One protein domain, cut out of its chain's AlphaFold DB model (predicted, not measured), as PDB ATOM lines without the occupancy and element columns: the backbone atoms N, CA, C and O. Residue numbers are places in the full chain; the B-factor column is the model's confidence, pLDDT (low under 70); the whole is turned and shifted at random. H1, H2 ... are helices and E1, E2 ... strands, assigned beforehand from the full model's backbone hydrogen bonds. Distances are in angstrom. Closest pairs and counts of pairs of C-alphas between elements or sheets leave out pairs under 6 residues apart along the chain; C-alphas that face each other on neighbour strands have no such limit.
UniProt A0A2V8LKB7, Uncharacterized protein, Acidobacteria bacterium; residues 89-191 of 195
ATOM      1  N   MET A  89      -0.681  18.979 -34.300       85.75
ATOM      2  CA  MET A  89      -1.714  19.993 -34.509       85.75
ATOM      3  C   MET A  89      -2.309  19.952 -35.920       85.75
ATOM      4  O   MET A  89      -3.500  20.250 -36.068       85.75
ATOM      5  N   GLU A  90      -1.525  19.605 -36.942       83.62
ATOM      6  CA  GLU A  90      -2.013  19.386 -38.313       83.62
ATOM      7  C   GLU A  90      -2.972  18.189 -38.365       83.62
ATOM      8  O   GLU A  90      -4.129  18.339 -38.769       83.62
ATOM      9  N   GLY A  91      -2.545  17.037 -37.829       89.00
ATOM     10  CA  GLY A  91      -3.359  15.819 -37.795       89.00
ATOM     11  C   GLY A  91      -4.708  16.024 -37.104       89.00
ATOM     12  O   GLY A  91      -5.750  15.660 -37.644       89.00
ATOM     13  N   ARG A  92      -4.726  16.724 -35.961       91.88
ATOM     14  CA  ARG A  92      -5.968  16.979 -35.216       91.88
ATOM     15  C   ARG A  92      -6.986  17.821 -35.993       91.88
ATOM     16  O   ARG A  92      -8.189  17.595 -35.855       91.88
ATOM     17  N   ALA A  93      -6.540  18.805 -36.776       91.44
ATOM     18  CA  ALA A  93      -7.458  19.611 -37.587       91.44
ATOM     19  C   ALA A  93      -8.078  18.786 -38.712       91.44
ATOM     20  O   ALA A  93      -9.295  18.831 -38.891       91.44
ATOM     21  N   ARG A  94      -7.259  17.985 -39.402       95.00
ATOM     22  CA  ARG A  94      -7.743  17.038 -40.407       95.00
ATOM     23  C   ARG A  94      -8.778  16.091 -39.810       95.00
ATOM     24  O   ARG A  94      -9.875  15.990 -40.344       95.00
ATOM     25  N   ASP A  95      -8.468  15.465 -38.680       95.44
ATOM     26  CA  ASP A  95      -9.357  14.486 -38.047       95.44
ATOM     27  C   ASP A  95     -10.678  15.126 -37.588       95.44
ATOM     28  O   ASP A  95     -11.742  14.531 -37.737       95.44
ATOM     29  N   THR A  96     -10.636  16.374 -37.108       95.62
ATOM     30  CA  THR A  96     -11.843  17.135 -36.743       95.62
ATOM     31  C   THR A  96     -12.739  17.375 -37.961       95.62
ATOM     32  O   THR A  96     -13.951  17.171 -37.888       95.62
ATOM     33  N   VAL A  97     -12.156  17.776 -39.096       96.19
ATOM     34  CA  VAL A  97     -12.905  17.996 -40.342       96.19
ATOM     35  C   VAL A  97     -13.421  16.678 -40.913       96.19
ATOM     36  O   VAL A  97     -14.589  16.604 -41.283       96.19
ATOM     37  N   LEU A  98     -12.608  15.620 -40.938       96.88
ATOM     38  CA  LEU A  98     -13.031  14.294 -41.396       96.88
ATOM     39  C   LEU A  98     -14.172  13.733 -40.540       96.88
ATOM     40  O   LEU A  98     -15.142  13.212 -41.090       96.88
ATOM     41  N   SER A  99     -14.106  13.903 -39.214       97.12
ATOM     42  CA  SER A  99     -15.199  13.532 -38.309       97.12
ATOM     43  C   SER A  99     -16.464  14.320 -38.643       97.12
ATOM     44  O   SER A  99     -17.518  13.721 -38.852       97.12
ATOM     45  N   ALA A 100     -16.360  15.642 -38.810       96.69
ATOM     46  CA  ALA A 100     -17.501  16.474 -39.181       96.69
ATOM     47  C   ALA A 100     -18.107  16.067 -40.537       96.69
ATOM     48  O   ALA A 100     -19.326  16.002 -40.659       96.69
ATOM     49  N   LEU A 101     -17.278  15.729 -41.534       96.88
ATOM     50  CA  LEU A 101     -17.715  15.239 -42.849       96.88
ATOM     51  C   LEU A 101     -18.366  13.848 -42.790       96.88
ATOM     52  O   LEU A 101     -19.187  13.507 -43.651       96.88
ATOM     53  N   SER A 102     -17.979  13.016 -41.822       96.00
ATOM     54  CA  SER A 102     -18.550  11.680 -41.622       96.00
ATOM     55  C   SER A 102     -19.942  11.716 -40.982       96.00
ATOM     56  O   SER A 102     -20.762  10.852 -41.274       96.00
ATOM     57  N   GLU A 103     -20.229  12.747 -40.184       96.75
ATOM     58  CA  GLU A 103     -21.519  12.951 -39.514       96.75
ATOM     59  C   GLU A 103     -22.585  13.622 -40.393       96.75
ATOM     60  O   GLU A 103     -23.730  13.754 -39.961       96.75
ATOM     61  N   LEU A 104     -22.221  14.094 -41.591       96.81
ATOM     62  CA  LEU A 104     -23.153  14.799 -42.470       96.81
ATOM     63  C   LEU A 104     -24.283  13.890 -42.945       96.81
ATOM     64  O   LEU A 104     -24.059  12.746 -43.355       96.81
ATOM     65  N   SER A 105     -25.492  14.443 -42.960       95.56
ATOM     66  CA  SER A 105     -26.662  13.772 -43.500       95.56
ATOM     67  C   SER A 105     -26.553  13.580 -45.024       95.56
ATOM     68  O   SER A 105     -25.888  14.359 -45.715       95.56
ATOM     69  N   PRO A 106     -27.256  12.584 -45.595       92.19
ATOM     70  CA  PRO A 106     -27.358  12.419 -47.048       92.19
ATOM     71  C   PRO A 106     -27.986  13.621 -47.771       92.19
ATOM     72  O   PRO A 106     -27.825  13.751 -48.981       92.19
ATOM     73  N   ASN A 107     -28.693  14.488 -47.037       94.62
ATOM     74  CA  ASN A 107     -29.380  15.666 -47.566       94.62
ATOM     75  C   ASN A 107     -28.531  16.944 -47.468       94.62
ATOM     76  O   ASN A 107     -29.046  18.038 -47.703       94.62
ATOM     77  N   ALA A 108     -27.252  16.830 -47.095       97.62
ATOM     78  CA  ALA A 108     -26.347  17.965 -47.047       97.62
ATOM     79  C   ALA A 108     -26.251  18.639 -48.423       97.62
ATOM     80  O   ALA A 108     -26.100  17.988 -49.456       97.62
ATOM     81  N   THR A 109     -26.312  19.963 -48.425       98.12
ATOM     82  CA  THR A 109     -26.136  20.778 -49.629       98.12
ATOM     83  C   THR A 109     -24.678  21.180 -49.757       98.12
ATOM     84  O   THR A 109     -24.036  21.527 -48.764       98.12
ATOM     85  N   VAL A 110     -24.147  21.116 -50.974       98.38
ATOM     86  CA  VAL A 110     -22.764  21.479 -51.275       98.38
ATOM     87  C   VAL A 110     -22.775  22.565 -52.334       98.38
ATOM     88  O   VAL A 110     -23.404  22.405 -53.382       98.38
ATOM     89  N   THR A 111     -22.069  23.657 -52.067       98.38
ATOM     90  CA  THR A 111     -21.809  24.711 -53.041       98.38
ATOM     91  C   THR A 111     -20.310  24.846 -53.285       98.38
ATOM     92  O   THR A 111     -19.500  24.719 -52.366       98.38
ATOM     93  N   ILE A 112     -19.940  25.082 -54.542       97.88
ATOM     94  CA  ILE A 112     -18.570  25.345 -54.986       97.88
ATOM     95  C   ILE A 112     -18.562  26.731 -55.620       97.88
ATOM     96  O   ILE A 112     -19.288  26.963 -56.583       97.88
ATOM     97  N   ASN A 113     -17.788  27.665 -55.064       97.25
ATOM     98  CA  ASN A 113     -17.792  29.081 -55.448       97.25
ATOM     99  C   ASN A 113     -19.215  29.680 -55.506       97.25
ATOM    100  O   ASN A 113     -19.538  30.482 -56.378       97.25
ATOM    101  N   GLY A 114     -20.090  29.249 -54.591       97.44
ATOM    102  CA  GLY A 114     -21.494  29.668 -54.528       97.44
ATOM    103  C   GLY A 114     -22.460  28.896 -55.438       97.44
ATOM    104  O   GLY A 114     -23.670  29.023 -55.260       97.44
ATOM    105  N   GLU A 115     -21.977  28.052 -56.352       98.00
ATOM    106  CA  GLU A 115     -22.821  27.233 -57.230       98.00
ATOM    107  C   GLU A 115     -23.149  25.881 -56.593       98.00
ATOM    108  O   GLU A 115     -22.255  25.166 -56.144       98.00
ATOM    109  N   ALA A 116     -24.425  25.489 -56.578       97.94
ATOM    110  CA  ALA A 116     -24.837  24.186 -56.059       97.94
ATOM    111  C   ALA A 116     -24.278  23.035 -56.916       97.94
ATOM    112  O   ALA A 116     -24.373  23.052 -58.143       97.94
ATOM    113  N   ARG A 117     -23.721  22.012 -56.261       97.56
ATOM    114  CA  ARG A 117     -23.166  20.808 -56.896       97.56
ATOM    115  C   ARG A 117     -23.738  19.549 -56.262       97.56
ATOM    116  O   ARG A 117     -24.306  19.584 -55.171       97.56
ATOM    117  N   GLU A 118     -23.583  18.424 -56.957       97.12
ATOM    118  CA  GLU A 118     -23.988  17.126 -56.424       97.12
ATOM    119  C   GLU A 118     -23.142  16.784 -55.176       97.12
ATOM    120  O   GLU A 118     -21.912  16.710 -55.278       97.12
ATOM    121  N   PRO A 119     -23.759  16.560 -54.000       96.81
ATOM    122  CA  PRO A 119     -23.016  16.371 -52.754       96.81
ATOM    123  C   PRO A 119     -22.153  15.108 -52.737       96.81
ATOM    124  O   PRO A 119     -21.025  15.129 -52.252       96.81
ATOM    125  N   SER A 120     -22.675  14.000 -53.268       96.62
ATOM    126  CA  SER A 120     -22.066  12.668 -53.160       96.62
ATOM    127  C   SER A 120     -20.600  12.607 -53.636       96.62
ATOM    128  O   SER A 120     -19.735  12.255 -52.825       96.62
ATOM    129  N   PRO A 121     -20.260  12.999 -54.884       96.88
ATOM    130  CA  PRO A 121     -18.882  12.922 -55.369       96.88
ATOM    131  C   PRO A 121     -17.937  13.888 -54.638       96.88
ATOM    132  O   PRO A 121     -16.781  13.544 -54.381       96.88
ATOM    133  N   VAL A 122     -18.426  15.068 -54.241       97.31
ATOM    134  CA  VAL A 122     -17.634  16.060 -53.501       97.31
ATOM    135  C   VAL A 122     -17.294  15.547 -52.104       97.31
ATOM    136  O   VAL A 122     -16.128  15.519 -51.715       97.31
ATOM    137  N   LEU A 123     -18.296  15.082 -51.356       97.12
ATOM    138  CA  LEU A 123     -18.097  14.547 -50.010       97.12
ATOM    139  C   LEU A 123     -17.223  13.290 -50.033       97.12
ATOM    140  O   LEU A 123     -16.407  13.098 -49.133       97.12
ATOM    141  N   GLN A 124     -17.342  12.447 -51.064       96.69
ATOM    142  CA  GLN A 124     -16.464  11.290 -51.226       96.69
ATOM    143  C   GLN A 124     -15.003  11.703 -51.445       96.69
ATOM    144  O   GLN A 124     -14.118  11.107 -50.831       96.69
ATOM    145  N   ALA A 125     -14.743  12.721 -52.271       97.44
ATOM    146  CA  ALA A 125     -13.395  13.245 -52.479       97.44
ATOM    147  C   ALA A 125     -12.817  13.858 -51.192       97.44
ATOM    148  O   ALA A 125     -11.683  13.563 -50.819       97.44
ATOM    149  N   LEU A 126     -13.609  14.644 -50.457       97.25
ATOM    150  CA  LEU A 126     -13.171  15.266 -49.202       97.25
ATOM    151  C   LEU A 126     -12.939  14.246 -48.073       97.25
ATOM    152  O   LEU A 126     -12.071  14.438 -47.230       97.25
ATOM    153  N   ARG A 127     -13.651  13.115 -48.053       97.00
ATOM    154  CA  ARG A 127     -13.401  12.032 -47.080       97.00
ATOM    155  C   ARG A 127     -12.099  11.265 -47.336       97.00
ATOM    156  O   ARG A 127     -11.665  10.516 -46.469       97.00
ATOM    157  N   ARG A 128     -11.485  11.434 -48.511       96.81
ATOM    158  CA  ARG A 128     -10.202  10.816 -48.894       96.81
ATOM    159  C   ARG A 128      -8.999  11.736 -48.668       96.81
ATOM    160  O   ARG A 128      -7.910  11.433 -49.152       96.81
ATOM    161  N   ILE A 129      -9.189  12.846 -47.948       96.75
ATOM    162  CA  ILE A 129      -8.082  13.726 -47.575       96.75
ATOM    163  C   ILE A 129      -7.052  12.924 -46.785       96.75
ATOM    164  O   ILE A 129      -7.370  12.276 -45.786       96.75
ATOM    165  N   HIS A 130      -5.808  12.997 -47.229       94.69
ATOM    166  CA  HIS A 130      -4.675  12.347 -46.595       94.69
ATOM    167  C   HIS A 130      -3.497  13.314 -46.524       94.69
ATOM    168  O   HIS A 130      -3.465  14.344 -47.193       94.69
ATOM    169  N   HIS A 131      -2.539  13.003 -45.656       92.12
ATOM    170  CA  HIS A 131      -1.294  13.759 -45.613       92.12
ATOM    171  C   HIS A 131      -0.428  13.338 -46.801       92.12
ATOM    172  O   HIS A 131      -0.258  12.139 -47.029       92.12
ATOM    173  N   VAL A 132       0.093  14.317 -47.533       87.94
ATOM    174  CA  VAL A 132       1.029  14.111 -48.639       87.94
ATOM    175  C   VAL A 132       2.377  14.671 -48.220       87.94
ATOM    176  O   VAL A 132       2.455  15.724 -47.589       87.94
ATOM    177  N   GLU A 133       3.435  13.925 -48.524       87.38
ATOM    178  CA  GLU A 133       4.800  14.373 -48.280       87.38
ATOM    179  C   GLU A 133       5.101  15.603 -49.140       87.38
ATOM    180  O   GLU A 133       4.720  15.659 -50.309       87.38
ATOM    181  N   SER A 134       5.755  16.606 -48.555       81.69
ATOM    182  CA  SER A 134       5.993  17.887 -49.217       81.69
ATOM    183  C   SER A 134       6.757  17.705 -50.531       81.69
ATOM    184  O   SER A 134       7.907  17.268 -50.534       81.69
ATOM    185  N   HIS A 135       6.129  18.084 -51.643       87.88
ATOM    186  CA  HIS A 135       6.755  18.202 -52.958       87.88
ATOM    187  C   HIS A 135       6.855  19.688 -53.356       87.88
ATOM    188  O   HIS A 135       6.283  20.562 -52.704       87.88
ATOM    189  N   HIS A 136       7.679  20.005 -54.358       90.62
ATOM    190  CA  HIS A 136       8.026  21.388 -54.730       90.62
ATOM    191  C   HIS A 136       6.979  22.082 -55.619       90.62
ATOM    192  O   HIS A 136       7.324  22.965 -56.405       90.62
ATOM    193  N   SER A 137       5.705  21.720 -55.492       94.12
ATOM    194  CA  SER A 137       4.618  22.388 -56.203       94.12
ATOM    195  C   SER A 137       4.045  23.553 -55.378       94.12
ATOM    196  O   SER A 137       4.491  23.862 -54.267       94.12
ATOM    197  N   HIS A 138       3.069  24.256 -55.948       92.56
ATOM    198  CA  HIS A 138       2.338  25.310 -55.258       92.56
ATOM    199  C   HIS A 138       0.837  25.223 -55.560       92.56
ATOM    200  O   HIS A 138       0.446  24.776 -56.644       92.56
ATOM    201  N   PRO A 139      -0.019  25.677 -54.630       95.94
ATOM    202  CA  PRO A 139      -1.447  25.780 -54.881       95.94
ATOM    203  C   PRO A 139      -1.726  26.826 -55.968       95.94
ATOM    204  O   PRO A 139      -1.170  27.927 -55.965       95.94
ATOM    205  N   LEU A 140      -2.616  26.484 -56.897       96.19
ATOM    206  CA  LEU A 140      -3.140  27.390 -57.915       96.19
ATOM    207  C   LEU A 140      -4.326  28.203 -57.357       96.19
ATOM    208  O   LEU A 140      -4.320  28.661 -56.216       96.19
ATOM    209  N   LYS A 141      -5.356  28.439 -58.178       95.75
ATOM    210  CA  LYS A 141      -6.506  29.265 -57.797       95.75
ATOM    211  C   LYS A 141      -7.311  28.598 -56.670       95.75
ATOM    212  O   LYS A 141      -7.668  27.427 -56.823       95.75
ATOM    213  N   PRO A 142      -7.644  29.336 -55.596       97.31
ATOM    214  CA  PRO A 142      -8.513  28.828 -54.547       97.31
ATOM    215  C   PRO A 142      -9.944  28.658 -55.061       97.31
ATOM    216  O   PRO A 142     -10.450  29.463 -55.844       97.31
ATOM    217  N   ILE A 143     -10.587  27.603 -54.584       97.69
ATOM    218  CA  ILE A 143     -11.973  27.234 -54.827       97.69
ATOM    219  C   ILE A 143     -12.632  27.105 -53.457       97.69
ATOM    220  O   ILE A 143     -12.196  26.321 -52.612       97.69
ATOM    221  N   GLU A 144     -13.680  27.881 -53.224       98.06
ATOM    222  CA  GLU A 144     -14.422  27.856 -51.971       98.06
ATOM    223  C   GLU A 144     -15.465  26.743 -52.010       98.06
ATOM    224  O   GLU A 144     -16.286  26.680 -52.923       98.06
ATOM    225  N   ILE A 145     -15.454  25.874 -51.003       98.25
ATOM    226  CA  ILE A 145     -16.459  24.833 -50.819       98.25
ATOM    227  C   ILE A 145     -17.214  25.130 -49.530       98.25
ATOM    228  O   ILE A 145     -16.628  25.199 -48.448       98.25
ATOM    229  N   GLU A 146     -18.529  25.268 -49.631       98.50
ATOM    230  CA  GLU A 146     -19.410  25.400 -48.479       98.50
ATOM    231  C   GLU A 146     -20.381  24.219 -48.443       98.50
ATOM    232  O   GLU A 146     -21.069  23.904 -49.412       98.50
ATOM    233  N   ILE A 147     -20.418  23.540 -47.301       98.38
ATOM    234  CA  ILE A 147     -21.274  22.385 -47.055       98.38
ATOM    235  C   ILE A 147     -22.231  22.766 -45.936       98.38
ATOM    236  O   ILE A 147     -21.790  23.117 -44.839       98.38
ATOM    237  N   ARG A 148     -23.535  22.694 -46.196       98.25
ATOM    238  CA  ARG A 148     -24.576  22.998 -45.211       98.25
ATOM    239  C   ARG A 148     -25.445  21.779 -44.955       98.25
ATOM    240  O   ARG A 148     -25.994  21.199 -45.890       98.25
ATOM    241  N   ASP A 149     -25.603  21.442 -43.682       97.81
ATOM    242  CA  ASP A 149     -26.448  20.354 -43.195       97.81
ATOM    243  C   ASP A 149     -27.238  20.834 -41.968       97.81
ATOM    244  O   ASP A 149     -26.742  20.866 -40.836       97.81
ATOM    245  N   GLY A 150     -28.456  21.326 -42.209       95.94
ATOM    246  CA  GLY A 150     -29.261  22.005 -41.194       95.94
ATOM    247  C   GLY A 150     -28.553  23.250 -40.644       95.94
ATOM    248  O   GLY A 150     -28.314  24.209 -41.372       95.94
ATOM    249  N   ALA A 151     -28.220  23.234 -39.350       95.62
ATOM    250  CA  ALA A 151     -27.490  24.316 -38.683       95.62
ATOM    251  C   ALA A 151     -25.957  24.193 -38.800       95.62
ATOM    252  O   ALA A 151     -25.238  25.140 -38.480       95.62
ATOM    253  N   LYS A 152     -25.438  23.035 -39.232       96.94
ATOM    254  CA  LYS A 152     -23.997  22.818 -39.396       96.94
ATOM    255  C   LYS A 152     -23.555  23.407 -40.734       96.94
ATOM    256  O   LYS A 152     -24.128  23.095 -41.774       96.94
ATOM    257  N   THR A 153     -22.522  24.247 -40.708       97.81
ATOM    258  CA  THR A 153     -21.868  24.770 -41.916       97.81
ATOM    259  C   THR A 153     -20.380  24.470 -41.841       97.81
ATOM    260  O   THR A 153     -19.710  24.883 -40.895       97.81
ATOM    261  N   ILE A 154     -19.863  23.759 -42.838       97.75
ATOM    262  CA  ILE A 154     -18.440  23.470 -42.996       97.75
ATOM    263  C   ILE A 154     -17.963  24.256 -44.211       97.75
ATOM    264  O   ILE A 154     -18.482  24.081 -45.309       97.75
ATOM    265  N   LYS A 155     -16.981  25.133 -44.007       98.00
ATOM    266  CA  LYS A 155     -16.321  25.872 -45.084       98.00
ATOM    267  C   LYS A 155     -14.923  25.318 -45.270       98.00
ATOM    268  O   LYS A 155     -14.216  25.127 -44.283       98.00
ATOM    269  N   LEU A 156     -14.546  25.073 -46.514       98.00
ATOM    270  CA  LEU A 156     -13.230  24.601 -46.915       98.00
ATOM    271  C   LEU A 156     -12.759  25.423 -48.110       98.00
ATOM    272  O   LEU A 156     -13.567  25.906 -48.902       98.00
ATOM    273  N   ILE A 157     -11.451  25.567 -48.237       98.00
ATOM    274  CA  ILE A 157     -10.815  26.119 -49.428       98.00
ATOM    275  C   ILE A 157     -10.017  24.981 -50.045       98.00
ATOM    276  O   ILE A 157      -9.258  24.317 -49.342       98.00
ATOM    277  N   VAL A 158     -10.198  24.728 -51.337       97.62
ATOM    278  CA  VAL A 158      -9.358  23.787 -52.080       97.62
ATOM    279  C   VAL A 158      -8.572  24.529 -53.144       97.62
ATOM    280  O   VAL A 158      -9.075  25.476 -53.738       97.62
ATOM    281  N   ALA A 159      -7.338  24.118 -53.396       97.19
ATOM    282  CA  ALA A 159      -6.522  24.670 -54.468       97.19
ATOM    283  C   ALA A 159      -5.888  23.527 -55.255       97.19
ATOM    284  O   ALA A 159      -5.389  22.570 -54.668       97.19
ATOM    285  N   GLN A 160      -5.945  23.609 -56.583       97.62
ATOM    286  CA  GLN A 160      -5.334  22.605 -57.450       97.62
ATOM    287  C   GLN A 160      -3.811  22.685 -57.348       97.62
ATOM    288  O   GLN A 160      -3.255  23.782 -57.326       97.62
ATOM    289  N   ASP A 161      -3.149  21.538 -57.327       96.94
ATOM    290  CA  ASP A 161      -1.699  21.454 -57.402       96.94
ATOM    291  C   ASP A 161      -1.179  21.889 -58.788       96.94
ATOM    292  O   ASP A 161      -1.738  21.519 -59.825       96.94
ATOM    293  N   SER A 162      -0.111  22.692 -58.822       96.81
ATOM    294  CA  SER A 162       0.469  23.204 -60.070       96.81
ATOM    295  C   SER A 162       1.108  22.138 -60.965       96.81
ATOM    296  O   SER A 162       1.188  22.328 -62.178       96.81
ATOM    297  N   GLU A 163       1.601  21.048 -60.380       96.38
ATOM    298  CA  GLU A 163       2.288  19.959 -61.084       96.38
ATOM    299  C   GLU A 163       1.372  18.748 -61.300       96.38
ATOM    300  O   GLU A 163       1.514  18.029 -62.293       96.38
ATOM    301  N   ARG A 164       0.401  18.538 -60.403       95.50
ATOM    302  CA  ARG A 164      -0.508  17.385 -60.397       95.50
ATOM    303  C   ARG A 164      -1.967  17.826 -60.562       95.50
ATOM    304  O   ARG A 164      -2.657  18.102 -59.589       95.50
ATOM    305  N   PRO A 165      -2.505  17.875 -61.793       95.25
ATOM    306  CA  PRO A 165      -3.825  18.456 -62.051       95.25
ATOM    307  C   PRO A 165      -5.013  17.682 -61.446       95.25
ATOM    308  O   PRO A 165      -6.148  18.167 -61.509       95.25
ATOM    309  N   ASP A 166      -4.777  16.475 -60.948       96.38
ATOM    310  CA  ASP A 166      -5.702  15.625 -60.209       96.38
ATOM    311  C   ASP A 166      -5.580  15.778 -58.686       96.38
ATOM    312  O   ASP A 166      -6.478  15.334 -57.979       96.38
ATOM    313  N   GLU A 167      -4.533  16.424 -58.173       96.94
ATOM    314  CA  GLU A 167      -4.322  16.663 -56.747       96.94
ATOM    315  C   GLU A 167      -4.842  18.044 -56.330       96.94
ATOM    316  O   GLU A 167      -4.613  19.062 -56.988       96.94
ATOM    317  N   TYR A 168      -5.557  18.075 -55.208       97.69
ATOM    318  CA  TYR A 168      -6.082  19.295 -54.610       97.69
ATOM    319  C   TYR A 168      -5.679  19.380 -53.148       97.69
ATOM    320  O   TYR A 168      -5.954  18.474 -52.361       97.69
ATOM    321  N   TRP A 169      -5.084  20.509 -52.790       97.06
ATOM    322  CA  TRP A 169      -4.705  20.870 -51.437       97.06
ATOM    323  C   TRP A 169      -5.947  21.395 -50.729       97.06
ATOM    324  O   TRP A 169      -6.639  22.262 -51.265       97.06
ATOM    325  N   VAL A 170      -6.257  20.869 -49.547       97.31
ATOM    326  CA  VAL A 170      -7.462  21.223 -48.795       97.31
ATOM    327  C   VAL A 170      -7.084  22.001 -47.546       97.31
ATOM    328  O   VAL A 170      -6.239  21.581 -46.754       97.31
ATOM    329  N   TYR A 171      -7.767  23.120 -47.340       96.81
ATOM    330  CA  TYR A 171      -7.542  24.037 -46.239       96.81
ATOM    331  C   TYR A 171      -8.839  24.332 -45.488       96.81
ATOM    332  O   TYR A 171      -9.928  24.421 -46.060       96.81
ATOM    333  N   GLN A 172      -8.707  24.530 -44.181       96.44
ATOM    334  CA  GLN A 172      -9.744  25.092 -43.334       96.44
ATOM    335  C   GLN A 172      -9.543  26.611 -43.236       96.44
ATOM    336  O   GLN A 172      -8.494  27.043 -42.744       96.44
ATOM    337  N   PRO A 173     -10.527  27.436 -43.634       95.81
ATOM    338  CA  PRO A 173     -10.413  28.881 -43.523       95.81
ATOM    339  C   PRO A 173     -10.250  29.282 -42.056       95.81
ATOM    340  O   PRO A 173     -10.933  28.772 -41.164       95.81
ATOM    341  N   GLY A 174      -9.330  30.204 -41.801       91.75
ATOM    342  CA  GLY A 174      -8.999  30.645 -40.455       91.75
ATOM    343  C   GLY A 174      -7.589  31.206 -40.382       91.75
ATOM    344  O   GLY A 174      -6.853  31.232 -41.363       91.75
ATOM    345  N   ARG A 175      -7.205  31.665 -39.194       85.38
ATOM    346  CA  ARG A 175      -5.866  32.204 -38.971       85.38
ATOM    347  C   ARG A 175      -4.867  31.050 -38.885       85.38
ATOM    348  O   ARG A 175      -5.007  30.182 -38.026       85.38
ATOM    349  N   ASN A 176      -3.864  31.050 -39.755       85.06
ATOM    350  CA  ASN A 176      -2.707  30.163 -39.655       85.06
ATOM    351  C   ASN A 176      -1.478  30.952 -39.164       85.06
ATOM    352  O   ASN A 176      -1.518  32.178 -39.031       85.06
ATOM    353  N   TYR A 177      -0.389  30.241 -38.872       76.56
ATOM    354  CA  TYR A 177       0.857  30.848 -38.397       76.56
ATOM    355  C   TYR A 177       1.509  31.772 -39.443       76.56
ATOM    356  O   TYR A 177       2.114  32.778 -39.083       76.56
ATOM    357  N   HIS A 178       1.326  31.477 -40.734       78.81
ATOM    358  CA  HIS A 178       1.921  32.222 -41.849       78.81
ATOM    359  C   HIS A 178       1.075  33.406 -42.344       78.81
ATOM    360  O   HIS A 178       1.486  34.106 -43.265       78.81
ATOM    361  N   ASN A 179      -0.089  33.644 -41.734       83.75
ATOM    362  CA  ASN A 179      -1.100  34.599 -42.191       83.75
ATOM    363  C   ASN A 179      -1.469  34.447 -43.686       83.75
ATOM    364  O   ASN A 179      -1.778  35.433 -44.354       83.75
ATOM    365  N   ASP A 180      -1.419  33.217 -44.200       88.06
ATOM    366  CA  ASP A 180      -1.825  32.880 -45.565       88.06
ATOM    367  C   ASP A 180      -3.362  32.888 -45.668       88.06
ATOM    368  O   ASP A 180      -4.059  32.416 -44.763       88.06
ATOM    369  N   SER A 181      -3.883  33.441 -46.764       90.88
ATOM    370  CA  SER A 181      -5.313  33.590 -47.034       90.88
ATOM    371  C   SER A 181      -6.041  32.252 -47.174       90.88
ATOM    372  O   SER A 181      -7.248  32.201 -46.941       90.88
ATOM    373  N   LEU A 182      -5.325  31.169 -47.496       93.56
ATOM    374  CA  LEU A 182      -5.898  29.827 -47.632       93.56
ATOM    375  C   LEU A 182      -6.302  29.203 -46.284       93.56
ATOM    376  O   LEU A 182      -7.204  28.369 -46.227       93.56
ATOM    377  N   GLY A 183      -5.686  29.631 -45.179       93.94
ATOM    378  CA  GLY A 183      -5.966  29.106 -43.843       93.94
ATOM    379  C   GLY A 183      -5.149  27.863 -43.479       93.94
ATOM    380  O   GLY A 183      -3.990  27.720 -43.864       93.94
ATOM    381  N   LYS A 184      -5.690  26.993 -42.627       93.88
ATOM    382  CA  LYS A 184      -4.949  25.853 -42.070       93.88
ATOM    383  C   LYS A 184      -4.988  24.659 -43.023       93.88
ATOM    384  O   LYS A 184      -6.069  24.161 -43.316       93.88
ATOM    385  N   PHE A 185      -3.824  24.176 -43.452       93.81
ATOM    386  CA  PHE A 185      -3.711  22.980 -44.287       93.81
ATOM    387  C   PHE A 185      -4.239  21.731 -43.565       93.81
ATOM    388  O   PHE A 185      -3.989  21.541 -42.371       93.81
ATOM    389  N   LEU A 186      -4.999  20.905 -44.286       95.31
ATOM    390  CA  LEU A 186      -5.588  19.657 -43.789       95.31
ATOM    391  C   LEU A 186      -5.010  18.412 -44.476       95.31
ATOM    392  O   LEU A 186      -5.156  17.309 -43.947       95.31
ATOM    393  N   GLY A 187      -4.408  18.565 -45.655       95.38
ATOM    394  CA  GLY A 187      -3.939  17.472 -46.503       95.38
ATOM    395  C   GLY A 187      -4.333  17.671 -47.965       95.38
ATOM    396  O   GLY A 187      -4.847  18.724 -48.343       95.38
ATOM    397  N   CYS A 188      -4.144  16.631 -48.770       96.62
ATOM    398  CA  CYS A 188      -4.508  16.622 -50.182       96.62
ATOM    399  C   CYS A 188      -5.542  15.535 -50.491       96.62
ATOM    400  O   CYS A 188      -5.708  14.568 -49.744       96.62
ATOM    401  N   THR A 189      -6.237  15.687 -51.614       97.12
ATOM    402  CA  THR A 189      -7.120  14.665 -52.180       97.12
ATOM    403  C   THR A 189      -6.954  14.592 -53.694       97.12
ATOM    404  O   THR A 189      -6.755  15.614 -54.350       97.12
ATOM    405  N   GLU A 190      -7.044  13.384 -54.246       97.12
ATOM    406  CA  GLU A 190      -6.957  13.140 -55.685       97.12
ATOM    407  C   GLU A 190      -8.368  13.020 -56.274       97.12
ATOM    408  O   GLU A 190      -9.130  12.105 -55.938       97.12
ATOM    409  N   THR A 191      -8.764  13.971 -57.122       96.19
ATOM    410  CA  THR A 191     -10.106  14.025 -57.710       96.19
ATOM    411  C   THR A 191     -10.178  14.931 -58.939       96.19
ATOM    412  O   THR A 191      -9.375  15.835 -59.128       96.19
TER     413      THR A 191
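This is residues 89 to 191 of the 195 residues of an uncharacterized protein of Acidobacteria bacterium (UniProt A0A2V8LKB7). A strongly twisted sheet of six strands curls round the short helix H2, and the longer helix H1 packs on the same face of the sheet, closest to its edge strand E6; the other face has no named helix. The long hairpin of E3 and E4 makes the middle of the sheet, with the small strands E1 and E2 at one side and E5 and E6 at the other. The printed part has 103 residues with two named helices and six named strands, in the order H1 E1 E2 H2 E3 E4 E5 E6; the sheet's order is E2 E1 E3 E4 E5 E6, antiparallel from E1 to E6, while E2 and E1 meet only at a point. The class is mixed, helices and strands. The whole is compact, with a radius of gyration of the C-alphas of 13.1 A, and rounded, spanning 38 by 28 by 21 A.

Start at the hairpin of E3, residues 139 to 149, and E4, residues 152 to 161, where N 145 and O 156 are 2.8 A apart, within hydrogen-bond range. E3 bends by 56 degrees at residue 142. Next to E4 find E5, residues 167 to 172, with N 159 and O 169 at 2.9 A, and then the edge strand E6, residues 184 to 190, with N 170 of E5 and O 187 at 2.8 A. E3 to E6 form a meander, each strand the antiparallel neighbour of the one before. On the other side of E3 is E1, residues 109 to 112, antiparallel to it, with N 111 and O 146 at 2.8 A. The edge strand E2, residues 115 to 117, meets E1 only at a point, C-alphas 116 and 111 facing each other at 4.3 A. H1, residues 89 to 102, is on the sheet, its closest C-alphas to E6 being Arg 94 and Leu 186, 4.8 A. H2, residues 119 to 126, is on the same face; the closest C-alphas of H2 and E1 are Pro 119 and Val 110, 5.3 A. H1, with residues 98 to 101 alone, only just touches H2, with 3 pairs of C-alphas within 8 A, the closest Leu 101 and Leu 123 at 7.2 A. Their tilt is shallow, 20 degrees, opposite ways. In H1 and H2 every O i to N i+4 pair is within hydrogen-bond range.

Find C-alpha 139 at (-1.447, 25.780, -54.881); from there E3 runs 28.1 A to C-alpha 149, and E4 returns over 28.7 A. H1 begins at C-alpha 89, (-1.714, 19.993, -34.509), and is 20.1 A long. E5 is 16.7 A long, and E6 runs 18.7 A to C-alpha 190 at (-6.957, 13.140, -55.685).

The C-alphas farthest apart are those of His 136 and Gly 150, 39.7 A. The printed part has no cut. The links H2 to E3, residues 127 to 138, and E5 to E6, of 11 residues, are long. The mean pLDDT of the printed part is 94.8, and no printed residue is under 70.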